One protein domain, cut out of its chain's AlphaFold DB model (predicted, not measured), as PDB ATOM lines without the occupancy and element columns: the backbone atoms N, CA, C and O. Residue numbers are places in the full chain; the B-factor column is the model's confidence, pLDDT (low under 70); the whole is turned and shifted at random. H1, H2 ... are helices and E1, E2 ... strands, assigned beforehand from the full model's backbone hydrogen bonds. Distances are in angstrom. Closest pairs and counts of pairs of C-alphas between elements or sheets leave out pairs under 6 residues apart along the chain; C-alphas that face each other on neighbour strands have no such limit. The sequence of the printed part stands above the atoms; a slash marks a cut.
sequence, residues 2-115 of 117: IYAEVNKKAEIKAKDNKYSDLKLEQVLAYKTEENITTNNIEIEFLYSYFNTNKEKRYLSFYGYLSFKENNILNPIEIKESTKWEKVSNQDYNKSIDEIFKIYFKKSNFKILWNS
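What this domain is: This is residues 2 to 115 of the 117 residues of the protein "TcpJ" of Clostridium perfringens (UniProt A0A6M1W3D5). A long, strongly twisted sheet of five strands has one long helix, H1, packed slantwise over one face; H3 and H4 graze the sheet, and H2 lies beyond one end of it, between E1 and E2. The 114 printed residues have four named helices and five named strands, H1 E1 H2 E2 E3 E4 H3 H4 E5, a mixed class. The sheet's order is E4 E3 E2 E1 E5, antiparallel throughout. The whole is compact, radius of gyration of the C-alphas 14.6 A, with an elongated outline of 49 by 32 by 22 A.

How they stand to each other: H1, residues 2 to 16, is on one face of the sheet at a height of 8.8 A, giving two layers. E1, residues 23 to 30, is an inner strand. H2, residues 33 to 38, is not on the sheet. E2, residues 41 to 50, pairs with E1 through N 28 and O 44, 2.9 A. E3, residues 56 to 65, makes a hairpin with E2, with N 45 and O 61 at 2.7 A. E4, residues 78 to 80, completes a meander E2 E3 E4, each strand the antiparallel neighbour of the one before, with N 79 and O 62 at 2.8 A. H1 lies over E3 and E2; its closest C-alphas to E3 are Ala 10 and Phe 61, 6.8 A. H3, residues 82 to 87, and H4, residues 96 to 103, only graze the sheet. E5, residues 109 to 114, is an edge strand beside E1, with N 27 and O 113 at 2.8 A. Every O i to N i+4 pair is within hydrogen-bond range in H1, 2 of 4 in H4 and 0 of 2 in H2 and in H3, where 2 of 3 O i to N i+3 pairs are.

Where its parts are: H1 begins at C-alpha 2 (49.569, 8.545, 15.043) and spans 21.6 A; E2 spans 29.5 A and E3 29.3 A. E5 ends at C-alpha 114 (40.681, 18.401, 4.645).

The domain as a whole: The C-alphas farthest apart, Asn 53 and Asn 70, are 49.3 A apart. The printed part has no cut; its long link is E3 to E4. Mean pLDDT of the printed part is 71.4, with 53 residues under 70, among them 31 to 39 and 66 to 77.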
ATOM      1  N   ILE A   2      49.259   7.270  14.361       55.22
ATOM      2  CA  ILE A   2      49.569   8.545  15.043       55.22
ATOM      3  C   ILE A   2      48.512   9.631  14.780       55.22
ATOM      4  O   ILE A   2      47.912  10.119  15.726       55.22
ATOM      5  N   TYR A   3      48.187   9.930  13.518       57.56
ATOM      6  CA  TYR A   3      47.177  10.946  13.175       57.56
ATOM      7  C   TYR A   3      45.800  10.716  13.804       57.56
ATOM      8  O   TYR A   3      45.170  11.666  14.253       57.56
ATOM      9  N   ALA A   4      45.350   9.463  13.875       65.69
ATOM     10  CA  ALA A   4      44.067   9.127  14.480       65.69
ATOM     11  C   ALA A   4      44.077   9.369  15.998       65.69
ATOM     12  O   ALA A   4      43.087   9.835  16.554       65.69
ATOM     13  N   GLU A   5      45.204   9.105  16.666       65.56
ATOM     14  CA  GLU A   5      45.369   9.386  18.095       65.56
ATOM     15  C   GLU A   5      45.426  10.887  18.382       65.56
ATOM     16  O   GLU A   5      44.802  11.345  19.341       65.56
ATOM     17  N   VAL A   6      46.128  11.661  17.547       63.91
ATOM     18  CA  VAL A   6      46.183  13.122  17.698       63.91
ATOM     19  C   VAL A   6      44.808  13.740  17.458       63.91
ATOM     20  O   VAL A   6      44.356  14.543  18.269       63.91
ATOM     21  N   ASN A   7      44.113  13.304  16.401       65.06
ATOM     22  CA  ASN A   7      42.771  13.780  16.086       65.06
ATOM     23  C   ASN A   7      41.786  13.467  17.219       65.06
ATOM     24  O   ASN A   7      41.064  14.350  17.664       65.06
ATOM     25  N   LYS A   8      41.817  12.243  17.765       71.44
ATOM     26  CA  LYS A   8      40.957  11.859  18.892       71.44
ATOM     27  C   LYS A   8      41.210  12.724  20.130       71.44
ATOM     28  O   LYS A   8      40.264  13.103  20.813       71.44
ATOM     29  N   LYS A   9      42.472  13.055  20.427       69.19
ATOM     30  CA  LYS A   9      42.821  13.943  21.551       69.19
ATOM     31  C   LYS A   9      42.363  15.383  21.318       69.19
ATOM     32  O   LYS A   9      41.856  16.003  22.250       69.19
ATOM     33  N   ALA A  10      42.527  15.896  20.100       65.31
ATOM     34  CA  ALA A  10      42.060  17.227  19.729       65.31
ATOM     35  C   ALA A  10      40.527  17.315  19.802       65.31
ATOM     36  O   ALA A  10      40.002  18.238  20.414       65.31
ATOM     37  N   GLU A  11      39.815  16.307  19.297       68.25
ATOM     38  CA  GLU A  11      38.353  16.234  19.337       68.25
ATOM     39  C   GLU A  11      37.802  16.178  20.771       68.25
ATOM     40  O   GLU A  11      36.858  16.902  21.083       68.25
ATOM     41  N   ILE A  12      38.401  15.369  21.658       72.94
ATOM     42  CA  ILE A  12      38.012  15.305  23.080       72.94
ATOM     43  C   ILE A  12      38.168  16.681  23.734       72.94
ATOM     44  O   ILE A  12      37.218  17.201  24.312       72.94
ATOM     45  N   LYS A  13      39.340  17.306  23.577       66.56
ATOM     46  CA  LYS A  13      39.622  18.621  24.166       66.56
ATOM     47  C   LYS A  13      38.685  19.708  23.638       66.56
ATOM     48  O   LYS A  13      38.277  20.594  24.382       66.56
ATOM     49  N   ALA A  14      38.342  19.635  22.359       64.31
ATOM     50  CA  ALA A  14      37.460  20.592  21.721       64.31
ATOM     51  C   ALA A  14      36.002  20.433  22.221       64.31
ATOM     52  O   ALA A  14      35.354  21.428  22.551       64.31
ATOM     53  N   LYS A  15      35.516  19.191  22.379       67.62
ATOM     54  CA  LYS A  15      34.176  18.888  22.920       67.62
ATOM     55  C   LYS A  15      34.016  19.265  24.395       67.62
ATOM     56  O   LYS A  15      32.955  19.758  24.775       67.62
ATOM     57  N   ASP A  16      35.065  19.115  25.202       66.88
ATOM     58  CA  ASP A  16      35.058  19.522  26.615       66.88
ATOM     59  C   ASP A  16      34.925  21.053  26.795       66.88
ATOM     60  O   ASP A  16      34.471  21.524  27.838       66.88
ATOM     61  N   ASN A  17      35.236  21.846  25.759       57.81
ATOM     62  CA  ASN A  17      35.237  23.316  25.777       57.81
ATOM     63  C   ASN A  17      33.911  23.987  25.331       57.81
ATOM     64  O   ASN A  17      33.908  25.166  24.987       57.81
ATOM     65  N   LYS A  18      32.764  23.290  25.415       63.50
ATOM     66  CA  LYS A  18      31.387  23.798  25.143       63.50
ATOM     67  C   LYS A  18      30.976  23.978  23.673       63.50
ATOM     68  O   LYS A  18      29.873  24.461  23.419       63.50
ATOM     69  N   TYR A  19      31.791  23.572  22.705       66.00
ATOM     70  CA  TYR A  19      31.453  23.699  21.284       66.00
ATOM     71  C   TYR A  19      30.821  22.395  20.762       66.00
ATOM     72  O   TYR A  19      31.503  21.491  20.282       66.00
ATOM     73  N   SER A  20      29.502  22.251  20.909       65.44
ATOM     74  CA  SER A  20      28.782  20.997  20.607       65.44
ATOM     75  C   SER A  20      28.779  20.591  19.127       65.44
ATOM     76  O   SER A  20      28.509  19.439  18.802       65.44
ATOM     77  N   ASP A  21      29.053  21.533  18.236       76.44
ATOM     78  CA  ASP A  21      28.930  21.443  16.781       76.44
ATOM     79  C   ASP A  21      30.278  21.598  16.060       76.44
ATOM     80  O   ASP A  21      30.331  21.876  14.861       76.44
ATOM     81  N   LEU A  22      31.375  21.393  16.796       80.88
ATOM     82  CA  LEU A  22      32.724  21.353  16.247       80.88
ATOM     83  C   LEU A  22      32.823  20.399  15.059       80.88
ATOM     84  O   LEU A  22      32.630  19.187  15.189       80.88
ATOM     85  N   LYS A  23      33.237  20.944  13.920       84.56
ATOM     86  CA  LYS A  23      33.564  20.188  12.716       84.56
ATOM     87  C   LYS A  23      35.034  20.390  12.387       84.56
ATOM     88  O   LYS A  23      35.480  21.519  12.226       84.56
ATOM     89  N   LEU A  24      35.789  19.299  12.278       84.38
ATOM     90  CA  LEU A  24      37.157  19.357  11.766       84.38
ATOM     91  C   LEU A  24      37.105  19.696  10.275       84.38
ATOM     92  O   LEU A  24      36.482  18.973   9.498       84.38
ATOM     93  N   GLU A  25      37.761  20.780   9.884       85.12
ATOM     94  CA  GLU A  25      37.769  21.242   8.495       85.12
ATOM     95  C   GLU A  25      39.096  20.903   7.809       85.12
ATOM     96  O   GLU A  25      39.098  20.485   6.652       85.12
ATOM     97  N   GLN A  26      40.228  21.053   8.511       85.00
ATOM     98  CA  GLN A  26      41.565  20.788   7.965       85.00
ATOM     99  C   GLN A  26      42.555  20.319   9.042       85.00
ATOM    100  O   GLN A  26      42.454  20.683  10.215       85.00
ATOM    101  N   VAL A  27      43.552  19.537   8.620       83.81
ATOM    102  CA  VAL A  27      44.738  19.194   9.415       83.81
ATOM    103  C   VAL A  27      45.980  19.603   8.645       83.81
ATOM    104  O   VAL A  27      46.196  19.169   7.509       83.81
ATOM    105  N   LEU A  28      46.813  20.417   9.279       83.50
ATOM    106  CA  LEU A  28      47.991  21.022   8.674       83.50
ATOM    107  C   LEU A  28      49.247  20.579   9.410       83.50
ATOM    108  O   LEU A  28      49.240  20.429  10.628       83.50
ATOM    109  N   ALA A  29      50.332  20.389   8.668       82.06
ATOM    110  CA  ALA A  29      51.661  20.188   9.228       82.06
ATOM    111  C   ALA A  29      52.563  21.364   8.880       82.06
ATOM    112  O   ALA A  29      52.734  21.672   7.699       82.06
ATOM    113  N   TYR A  30      53.190  21.960   9.887       77.50
ATOM    114  CA  TYR A  30      54.165  23.030   9.727       77.50
ATOM    115  C   TYR A  30      55.571  22.517  10.007       77.50
ATOM    116  O   TYR A  30      55.829  21.814  10.989       77.50
ATOM    117  N   LYS A  31      56.504  22.965   9.168       68.88
ATOM    118  CA  LYS A  31      57.920  23.049   9.517       68.88
ATOM    119  C   LYS A  31      58.268  24.527   9.653       68.88
ATOM    120  O   LYS A  31      58.428  25.217   8.649       68.88
ATOM    121  N   THR A  32      58.306  25.026  10.883       62.19
ATOM    122  CA  THR A  32      58.826  26.370  11.175       62.19
ATOM    123  C   THR A  32      60.354  26.316  11.226       62.19
ATOM    124  O   THR A  32      60.919  25.247  11.450       62.19
ATOM    125  N   GLU A  33      61.036  27.443  11.019       58.91
ATOM    126  CA  GLU A  33      62.506  27.502  11.112       58.91
ATOM    127  C   GLU A  33      63.013  27.090  12.507       58.91
ATOM    128  O   GLU A  33      63.998  26.362  12.610       58.91
ATOM    129  N   GLU A  34      62.279  27.431  13.574       55.06
ATOM    130  CA  GLU A  34      62.535  26.953  14.944       55.06
ATOM    131  C   GLU A  34      62.339  25.432  15.104       55.06
ATOM    132  O   GLU A  34      63.042  24.781  15.875       55.06
ATOM    133  N   ASN A  35      61.417  24.829  14.350       54.66
ATOM    134  CA  ASN A  35      61.170  23.387  14.388       54.66
ATOM    135  C   ASN A  35      62.229  22.571  13.617       54.66
ATOM    136  O   ASN A  35      62.340  21.361  13.831       54.66
ATOM    137  N   ILE A  36      63.027  23.205  12.745       56.38
ATOM    138  CA  ILE A  36      64.110  22.537  11.997       56.38
ATOM    139  C   ILE A  36      65.236  22.100  12.941       56.38
ATOM    140  O   ILE A  36      65.786  21.016  12.769       56.38
ATOM    141  N   THR A  37      65.560  22.901  13.959       52.88
ATOM    142  CA  THR A  37      66.645  22.588  14.906       52.88
ATOM    143  C   THR A  37      66.253  21.524  15.932       52.88
ATOM    144  O   THR A  37      67.125  20.877  16.505       52.88
ATOM    145  N   THR A  38      64.952  21.303  16.141       59.69
ATOM    146  CA  THR A  38      64.417  20.366  17.144       59.69
ATOM    147  C   THR A  38      63.848  19.074  16.548       59.69
ATOM    148  O   THR A  38      63.388  18.218  17.300       59.69
ATOM    149  N   ASN A  39      63.889  18.898  15.218       64.50
ATOM    150  CA  ASN A  39      63.245  17.786  14.495       64.50
ATOM    151  C   ASN A  39      61.749  17.612  14.828       64.50
ATOM    152  O   ASN A  39      61.204  16.508  14.746       64.50
ATOM    153  N   ASN A  40      61.075  18.707  15.178       72.75
ATOM    154  CA  ASN A  40      59.666  18.689  15.534       72.75
ATOM    155  C   ASN A  40      58.790  18.989  14.315       72.75
ATOM    156  O   ASN A  40      59.155  19.754  13.424       72.75
ATOM    157  N   ILE A  41      57.604  18.388  14.267       76.50
ATOM    158  CA  ILE A  41      56.563  18.744  13.300       76.50
ATOM    159  C   ILE A  41      55.380  19.282  14.094       76.50
ATOM    160  O   ILE A  41      54.789  18.558  14.889       76.50
ATOM    161  N   GLU A  42      55.021  20.543  13.881       81.44
ATOM    162  CA  GLU A  42      53.790  21.095  14.447       81.44
ATOM    163  C   GLU A  42      52.615  20.619  13.598       81.44
ATOM    164  O   GLU A  42      52.616  20.791  12.379       81.44
ATOM    165  N   ILE A  43      51.628  20.002  14.239       82.81
ATOM    166  CA  ILE A  43      50.361  19.634  13.618       82.81
ATOM    167  C   ILE A  43      49.286  20.554  14.167       82.81
ATOM    168  O   ILE A  43      49.121  20.641  15.381       82.81
ATOM    169  N   GLU A  44      48.538  21.197  13.280       84.19
ATOM    170  CA  GLU A  44      47.417  22.065  13.627       84.19
ATOM    171  C   GLU A  44      46.111  21.461  13.108       84.19
ATOM    172  O   GLU A  44      45.994  21.084  11.941       84.19
ATOM    173  N   PHE A  45      45.136  21.358  14.001       83.38
ATOM    174  CA  PHE A  45      43.784  20.882  13.767       83.38
ATOM    175  C   PHE A  45      42.868  22.085  13.747       83.38
ATOM    176  O   PHE A  45      42.694  22.769  14.757       83.38
ATOM    177  N   LEU A  46      42.296  22.342  12.585       83.00
ATOM    178  CA  LEU A  46      41.372  23.430  12.374       83.00
ATOM    179  C   LEU A  46      39.947  22.929  12.504       83.00
ATOM    180  O   LEU A  46      39.531  22.018  11.783       83.00
ATOM    181  N   TYR A  47      39.184  23.622  13.331       82.81
ATOM    182  CA  TYR A  47      37.774  23.357  13.497       82.81
ATOM    183  C   TYR A  47      36.932  24.573  13.138       82.81
ATOM    184  O   TYR A  47      37.322  25.719  13.376       82.81
ATOM    185  N   SER A  48      35.745  24.310  12.604       84.69
ATOM    186  CA  SER A  48      34.649  25.264  12.586       84.69
ATOM    187  C   SER A  48      33.626  24.941  13.665       84.69
ATOM    188  O   SER A  48      33.502  23.799  14.101       84.69
ATOM    189  N   TYR A  49      32.915  25.970  14.105       83.19
ATOM    190  CA  TYR A  49      31.784  25.870  15.020       83.19
ATOM    191  C   TYR A  49      30.846  27.056  14.777       83.19
ATOM    192  O   TYR A  49      31.244  28.059  14.181       83.19
ATOM    193  N   PHE A  50      29.612  26.974  15.246       83.38
ATOM    194  CA  PHE A  50      28.668  28.076  15.293       83.38
ATOM    195  C   PHE A  50      28.678  28.680  16.692       83.38
ATOM    196  O   PHE A  50      28.518  27.999  17.705       83.38
ATOM    197  N   ASN A  51      28.869  29.995  16.765       80.31
ATOM    198  CA  ASN A  51      28.724  30.695  18.035       80.31
ATOM    199  C   ASN A  51      27.242  30.778  18.454       80.31
ATOM    200  O   ASN A  51      26.329  30.360  17.739       80.31
ATOM    201  N   THR A  52      26.979  31.399  19.603       81.69
ATOM    202  CA  THR A  52      25.616  31.607  20.122       81.69
ATOM    203  C   THR A  52      24.698  32.385  19.171       81.69
ATOM    204  O   THR A  52      23.481  32.249  19.257       81.69
ATOM    205  N   ASN A  53      25.264  33.162  18.244       84.06
ATOM    206  CA  ASN A  53      24.532  33.930  17.235       84.06
ATOM    207  C   ASN A  53      24.301  33.139  15.935       84.06
ATOM    208  O   ASN A  53      23.807  33.705  14.963       84.06
ATOM    209  N   LYS A  54      24.641  31.841  15.904       83.12
ATOM    210  CA  LYS A  54      24.606  30.977  14.711       83.12
ATOM    211  C   LYS A  54      25.525  31.452  13.585       83.12
ATOM    212  O   LYS A  54      25.288  31.166  12.414       83.12
ATOM    213  N   GLU A  55      26.595  32.153  13.931       82.31
ATOM    214  CA  GLU A  55      27.615  32.576  12.982       82.31
ATOM    215  C   GLU A  55      28.732  31.539  12.965       82.31
ATOM    216  O   GLU A  55      29.236  31.148  14.023       82.31
ATOM    217  N   LYS A  56      29.140  31.110  11.765       82.19
ATOM    218  CA  LYS A  56      30.288  30.217  11.613       82.19
ATOM    219  C   LYS A  56      31.548  30.945  12.083       82.19
ATOM    220  O   LYS A  56      31.843  32.058  11.647       82.19
ATOM    221  N   ARG A  57      32.298  30.305  12.968       81.31
ATOM    222  CA  ARG A  57      33.586  30.741  13.504       81.31
ATOM    223  C   ARG A  57      34.601  29.617  13.341       81.31
ATOM    224  O   ARG A  57      34.241  28.468  13.088       81.31
ATOM    225  N   TYR A  58      35.872  29.971  13.477       81.12
ATOM    226  CA  TYR A  58      36.984  29.031  13.406       81.12
ATOM    227  C   TYR A  58      37.835  29.149  14.661       81.12
ATOM    228  O   TYR A  58      37.994  30.237  15.216       81.12
ATOM    229  N   LEU A  59      38.379  28.016  15.077       81.06
ATOM    230  CA  LEU A  59      39.420  27.911  16.087       81.06
ATOM    231  C   LEU A  59      40.372  26.800  15.657       81.06
ATOM    232  O   LEU A  59      40.008  25.926  14.863       81.06
ATOM    233  N   SER A  60      41.586  26.796  16.185       82.00
ATOM    234  CA  SER A  60      42.487  25.670  15.978       82.00
ATOM    235  C   SER A  60      43.177  25.256  17.258       82.00
ATOM    236  O   SER A  60      43.379  26.044  18.183       82.00
ATOM    237  N   PHE A  61      43.565  23.992  17.276       81.62
ATOM    238  CA  PHE A  61      44.451  23.434  18.275       81.62
ATOM    239  C   PHE A  61      45.710  22.940  17.589       81.62
ATOM    240  O   PHE A  61      45.634  22.372  16.504       81.62
ATOM    241  N   TYR A  62      46.861  23.104  18.218       81.31
ATOM    242  CA  TYR A  62      48.125  22.622  17.681       81.31
ATOM    243  C   TYR A  62      48.857  21.753  18.694       81.31
ATOM    244  O   TYR A  62      48.644  21.848  19.902       81.31
ATOM    245  N   GLY A  63      49.724  20.884  18.196       79.69
ATOM    246  CA  GLY A  63      50.618  20.083  19.016       79.69
ATOM    247  C   GLY A  63      51.886  19.730  18.261       79.69
ATOM    248  O   GLY A  63      51.886  19.621  17.035       79.69
ATOM    249  N   TYR A  64      52.976  19.538  18.997       78.06
ATOM    250  CA  TYR A  64      54.265  19.179  18.420       78.06
ATOM    251  C   TYR A  64      54.451  17.661  18.425       78.06
ATOM    252  O   TYR A  64      54.373  17.007  19.465       78.06
ATOM    253  N   LEU A  65      54.712  17.099  17.248       74.00
ATOM    254  CA  LEU A  65      55.218  15.747  17.077       74.00
ATOM    255  C   LEU A  65      56.740  15.783  17.186       74.00
ATOM    256  O   LEU A  65      57.414  16.289  16.291       74.00
ATOM    257  N   SER A  66      57.260  15.210  18.264       69.81
ATOM    258  CA  SER A  66      58.689  14.971  18.464       69.81
ATOM    259  C   SER A  66      58.949  13.466  18.536       69.81
ATOM    260  O   SER A  66      58.261  12.760  19.288       69.81
ATOM    261  N   PHE A  67      59.954  12.973  17.815       61.44
ATOM    262  CA  PHE A  67      60.465  11.614  18.005       61.44
ATOM    263  C   PHE A  67      61.526  11.621  19.109       61.44
ATOM    264  O   PHE A  67      62.443  12.437  19.074       61.44
ATOM    265  N   LYS A  68      61.416  10.717  20.088       61.22
ATOM    266  CA  LYS A  68      62.524  10.426  21.010       61.22
ATOM    267  C   LYS A  68      63.582   9.562  20.322       61.22
ATOM    268  O   LYS A  68      63.299   8.902  19.318       61.22
ATOM    269  N   GLU A  69      64.768   9.500  20.926       55.34
ATOM    270  CA  GLU A  69      65.713   8.410  20.671       55.34
ATOM    271  C   GLU A  69      64.952   7.073  20.776       55.34
ATOM    272  O   GLU A  69      64.200   6.855  21.729       55.34
ATOM    273  N   ASN A  70      65.091   6.221  19.752       59.69
ATOM    274  CA  ASN A  70      64.333   4.976  19.506       59.69
ATOM    275  C   ASN A  70      62.988   5.099  18.755       59.69
ATOM    276  O   ASN A  70      62.205   4.152  18.764       59.69
ATOM    277  N   ASN A  71      62.714   6.213  18.064       59.84
ATOM    278  CA  ASN A  71      61.516   6.402  17.220       59.84
ATOM    279  C   ASN A  71      60.176   6.344  17.978       59.84
ATOM    280  O   ASN A  71      59.116   6.175  17.371       59.84
ATOM    281  N   ILE A  72      60.199   6.501  19.302       59.84
ATOM    282  CA  ILE A  72      58.985   6.549  20.119       59.84
ATOM    283  C   ILE A  72      58.412   7.962  20.050       59.84
ATOM    284  O   ILE A  72      59.100   8.943  20.343       59.84
ATOM    285  N   LEU A  73      57.142   8.066  19.668       60.03
ATOM    286  CA  LEU A  73      56.437   9.338  19.641       60.03
ATOM    287  C   LEU A  73      56.106   9.784  21.070       60.03
ATOM    288  O   LEU A  73      55.488   9.043  21.835       60.03
ATOM    289  N   ASN A  74      56.508  11.001  21.429       62.47
ATOM    290  CA  ASN A  74      56.178  11.583  22.728       62.47
ATOM    291  C   ASN A  74      54.670  11.924  22.806       62.47
ATOM    292  O   ASN A  74      54.047  12.186  21.770       62.47
ATOM    293  N   PRO A  75      54.048  11.943  24.002       58.44
ATOM    294  CA  PRO A  75      52.665  12.373  24.135       58.44
ATOM    295  C   PRO A  75      52.539  13.835  23.707       58.44
ATOM    296  O   PRO A  75      53.154  14.727  24.283       58.44
ATOM    297  N   ILE A  76      51.734  14.053  22.671       68.62
ATOM    298  CA  ILE A  76      51.464  15.372  22.110       68.62
ATOM    299  C   ILE A  76      50.620  16.144  23.115       68.62
ATOM    300  O   ILE A  76      49.467  15.779  23.375       68.62
ATOM    301  N   GLU A  77      51.191  17.201  23.678       69.38
ATOM    302  CA  GLU A  77      50.409  18.213  24.369       69.38
ATOM    303  C   GLU A  77      49.697  19.059  23.307       69.38
ATOM    304  O   GLU A  77      50.338  19.701  22.476       69.38
ATOM    305  N   ILE A  78      48.365  19.014  23.310       75.50
ATOM    306  CA  ILE A  78      47.529  19.803  22.404       75.50
ATOM    307  C   ILE A  78      47.212  21.132  23.084       75.50
ATOM    308  O   ILE A  78      46.659  21.140  24.187       75.50
ATOM    309  N   LYS A  79      47.524  22.250  22.437       79.38
ATOM    310  CA  LYS A  79      47.279  23.617  22.918       79.38
ATOM    311  C   LYS A  79      46.301  24.328  21.998       79.38
ATOM    312  O   LYS A  79      46.260  24.052  20.804       79.38
ATOM    313  N   GLU A  80      45.490  25.214  22.560       79.50
ATOM    314  CA  GLU A  80      44.629  26.090  21.764       79.50
ATOM    315  C   GLU A  80      45.479  27.177  21.102       79.50
ATOM    316  O   GLU A  80      46.417  27.705  21.703       79.50
ATOM    317  N   SER A  81      45.191  27.460  19.838       78.88
ATOM    318  CA  SER A  81      45.921  28.429  19.036       78.88
ATOM    319  C   SER A  81      45.362  29.829  19.248       78.88
ATOM    320  O   SER A  81      44.221  30.115  18.893       78.88
ATOM    321  N   THR A  82      46.202  30.748  19.717       75.19
ATOM    322  CA  THR A  82      45.862  32.178  19.796       75.19
ATOM    323  C   THR A  82      45.943  32.874  18.432       75.19
ATOM    324  O   THR A  82      45.585  34.046  18.304       75.19
ATOM    325  N   LYS A  83      46.366  32.162  17.369       71.88
ATOM    326  CA  LYS A  83      46.442  32.689  15.990       71.88
ATOM    327  C   LYS A  83      45.077  33.219  15.518       71.88
ATOM    328  O   LYS A  83      45.038  34.139  14.700       71.88
ATOM    329  N   TRP A  84      43.980  32.695  16.079       68.25
ATOM    330  CA  TRP A  84      42.607  33.066  15.728       68.25
ATOM    331  C   TRP A  84      42.051  34.301  16.437       68.25
ATOM    332  O   TRP A  84      41.081  34.885  15.957       68.25
ATOM    333  N   GLU A  85      42.678  34.779  17.512       65.25
ATOM    334  CA  GLU A  85      42.205  35.971  18.233       65.25
ATOM    335  C   GLU A  85      42.264  37.232  17.355       65.25
ATOM    336  O   GLU A  85      41.420  38.118  17.454       65.25
ATOM    337  N   LYS A  86      43.204  37.277  16.400       59.09
ATOM    338  CA  LYS A  86      43.326  38.349  15.394       59.09
ATOM    339  C   LYS A  86      42.351  38.196  14.213       59.09
ATOM    340  O   LYS A  86      42.413  38.976  13.261       59.09
ATOM    341  N   VAL A  87      41.495  37.172  14.229       60.84
ATOM    342  CA  VAL A  87      40.543  36.804  13.161       60.84
ATOM    343  C   VAL A  87      39.113  37.221  13.486       60.84
ATOM    344  O   VAL A  87      38.259  37.162  12.610       60.84
ATOM    345  N   SER A  88      38.850  37.726  14.694       57.34
ATOM    346  CA  SER A  88      37.497  38.028  15.187       57.34
ATOM    347  C   SER A  88      36.645  38.915  14.263       57.34
ATOM    348  O   SER A  88      35.422  38.842  14.322       57.34
ATOM    349  N   ASN A  89      37.275  39.718  13.394       62.56
ATOM    350  CA  ASN A  89      36.616  40.646  12.469       62.56
ATOM    351  C   ASN A  89      36.655  40.201  10.990       62.56
ATOM    352  O   ASN A  89      36.475  41.034  10.103       62.56
ATOM    353  N   GLN A  90      36.944  38.930  10.691       69.19
ATOM    354  CA  GLN A  90      36.957  38.444   9.306       69.19
ATOM    355  C   GLN A  90      35.562  38.155   8.754       69.19
ATOM    356  O   GLN A  90      34.618  37.868   9.486       69.19
ATOM    357  N   ASP A  91      35.465  38.172   7.426       71.25
ATOM    358  CA  ASP A  91      34.298  37.660   6.717       71.25
ATOM    359  C   ASP A  91      34.373  36.130   6.629       71.25
ATOM    360  O   ASP A  91      35.092  35.562   5.804       71.25
ATOM    361  N   TYR A  92      33.624  35.470   7.511       71.88
ATOM    362  CA  TYR A  92      33.558  34.013   7.611       71.88
ATOM    363  C   TYR A  92      32.731  33.359   6.490       71.88
ATOM    364  O   TYR A  92      32.657  32.130   6.449       71.88
ATOM    365  N   ASN A  93      32.145  34.145   5.574       73.44
ATOM    366  CA  ASN A  93      31.504  33.627   4.359       73.44
ATOM    367  C   ASN A  93      32.514  33.252   3.265       73.44
ATOM    368  O   ASN A  93      32.150  32.580   2.301       73.44
ATOM    369  N   LYS A  94      33.774  33.681   3.396       73.31
ATOM    370  CA  LYS A  94      34.852  33.277   2.487       73.31
ATOM    371  C   LYS A  94      35.186  31.801   2.648       73.31
ATOM    372  O   LYS A  94      34.967  31.205   3.708       73.31
ATOM    373  N   SER A  95      35.772  31.223   1.601       75.44
ATOM    374  CA  SER A  95      36.287  29.859   1.691       75.44
ATOM    375  C   SER A  95      37.365  29.772   2.771       75.44
ATOM    376  O   SER A  95      38.075  30.740   3.069       75.44
ATOM    377  N   ILE A  96      37.497  28.590   3.365       72.31
ATOM    378  CA  ILE A  96      38.482  28.376   4.419       72.31
ATOM    379  C   ILE A  96      39.893  28.652   3.898       72.31
ATOM    380  O   ILE A  96      40.644  29.367   4.545       72.31
ATOM    381  N   ASP A  97      40.200  28.250   2.667       71.50
ATOM    382  CA  ASP A  97      41.484  28.516   2.021       71.50
ATOM    383  C   ASP A  97      41.782  30.016   1.864       71.50
ATOM    384  O   ASP A  97      42.933  30.443   1.996       71.50
ATOM    385  N   GLU A  98      40.770  30.848   1.605       74.75
ATOM    386  CA  GLU A  98      40.937  32.303   1.531       74.75
ATOM    387  C   GLU A  98      41.207  32.926   2.895       74.75
ATOM    388  O   GLU A  98      42.106  33.760   3.018       74.75
ATOM    389  N   ILE A  99      40.471  32.502   3.926       73.44
ATOM    390  CA  ILE A  99      40.723  32.928   5.308       73.44
ATOM    391  C   ILE A  99      42.134  32.487   5.707       73.44
ATOM    392  O   ILE A  99      42.916  33.277   6.229       73.44
ATOM    393  N   PHE A 100      42.528  31.267   5.356       71.00
ATOM    394  CA  PHE A 100      43.839  30.709   5.660       71.00
ATOM    395  C   PHE A 100      44.986  31.463   5.004       71.00
ATOM    396  O   PHE A 100      45.970  31.764   5.675       71.00
ATOM    397  N   LYS A 101      44.871  31.836   3.727       69.56
ATOM    398  CA  LYS A 101      45.901  32.633   3.035       69.56
ATOM    399  C   LYS A 101      46.196  33.965   3.731       69.56
ATOM    400  O   LYS A 101      47.317  34.466   3.624       69.56
ATOM    401  N   ILE A 102      45.218  34.536   4.439       67.50
ATOM    402  CA  ILE A 102      45.378  35.793   5.180       67.50
ATOM    403  C   ILE A 102      46.253  35.589   6.428       67.50
ATOM    404  O   ILE A 102      47.115  36.428   6.702       67.50
ATOM    405  N   TYR A 103      46.076  34.478   7.150       64.56
ATOM    406  CA  TYR A 103      46.746  34.221   8.437       64.56
ATOM    407  C   TYR A 103      48.031  33.411   8.310       64.56
ATOM    408  O   TYR A 103      49.015  33.688   8.990       64.56
ATOM    409  N   PHE A 104      48.060  32.477   7.370       63.84
ATOM    410  CA  PHE A 104      49.209  31.639   7.050       63.84
ATOM    411  C   PHE A 104      49.941  32.177   5.816       63.84
ATOM    412  O   PHE A 104      50.344  31.419   4.930       63.84
ATOM    413  N   LYS A 105      50.088  33.515   5.744       53.62
ATOM    414  CA  LYS A 105      50.845  34.227   4.699       53.62
ATOM    415  C   LYS A 105      52.151  33.471   4.422       53.62
ATOM    416  O   LYS A 105      53.039  33.445   5.267       53.62
ATOM    417  N   LYS A 106      52.256  32.859   3.234       51.44
ATOM    418  CA  LYS A 106      53.456  32.157   2.732       51.44
ATOM    419  C   LYS A 106      54.079  31.134   3.708       51.44
ATOM    420  O   LYS A 106      55.296  30.978   3.722       51.44
ATOM    421  N   SER A 107      53.298  30.448   4.539       57.19
ATOM    422  CA  SER A 107      53.873  29.475   5.480       57.19
ATOM    423  C   SER A 107      54.164  28.136   4.784       57.19
ATOM    424  O   SER A 107      53.353  27.657   3.996       57.19
ATOM    425  N   ASN A 108      55.311  27.520   5.092       66.69
ATOM    426  CA  ASN A 108      55.719  26.176   4.656       66.69
ATOM    427  C   ASN A 108      54.862  25.088   5.331       66.69
ATOM    428  O   ASN A 108      55.361  24.301   6.142       66.69
ATOM    429  N   PHE A 109      53.559  25.075   5.051       75.31
ATOM    430  CA  PHE A 109      52.644  24.071   5.576       75.31
ATOM    431  C   PHE A 109      52.253  23.057   4.504       75.31
ATOM    432  O   PHE A 109      52.160  23.366   3.317       75.31
ATOM    433  N   LYS A 110      52.011  21.824   4.940       80.31
ATOM    434  CA  LYS A 110      51.439  20.759   4.121       80.31
ATOM    435  C   LYS A 110      50.046  20.444   4.646       80.31
ATOM    436  O   LYS A 110      49.899  20.145   5.830       80.31
ATOM    437  N   ILE A 111      49.045  20.465   3.767       80.69
ATOM    438  CA  ILE A 111      47.722  19.923   4.084       80.69
ATOM    439  C   ILE A 111      47.871  18.407   4.194       80.69
ATOM    440  O   ILE A 111      48.311  17.743   3.254       80.69
ATOM    441  N   LEU A 112      47.563  17.871   5.368       80.00
ATOM    442  CA  LEU A 112      47.559  16.434   5.611       80.00
ATOM    443  C   LEU A 112      46.176  15.830   5.391       80.00
ATOM    444  O   LEU A 112      46.079  14.670   5.001       80.00
ATOM    445  N   TRP A 113      45.132  16.612   5.664       83.50
ATOM    446  CA  TRP A 113      43.735  16.228   5.505       83.50
ATOM    447  C   TRP A 113      42.851  17.479   5.392       83.50
ATOM    448  O   TRP A 113      43.170  18.507   5.994       83.50
ATOM    449  N   ASN A 114      41.744  17.396   4.654       81.12
ATOM    450  CA  ASN A 114      40.681  18.401   4.645       81.12
ATOM    451  C   ASN A 114      39.309  17.729   4.473       81.12
ATOM    452  O   ASN A 114      39.239  16.578   4.064       81.12
ATOM    453  N   SER A 115      38.223  18.433   4.792       77.06
ATOM    454  CA  SER A 115      36.870  17.861   4.729       77.06
ATOM    455  C   SER A 115      36.293  17.714   3.315       77.06
ATOM    456  O   SER A 115      35.182  17.211   3.172       77.06
TER     457      SER A 115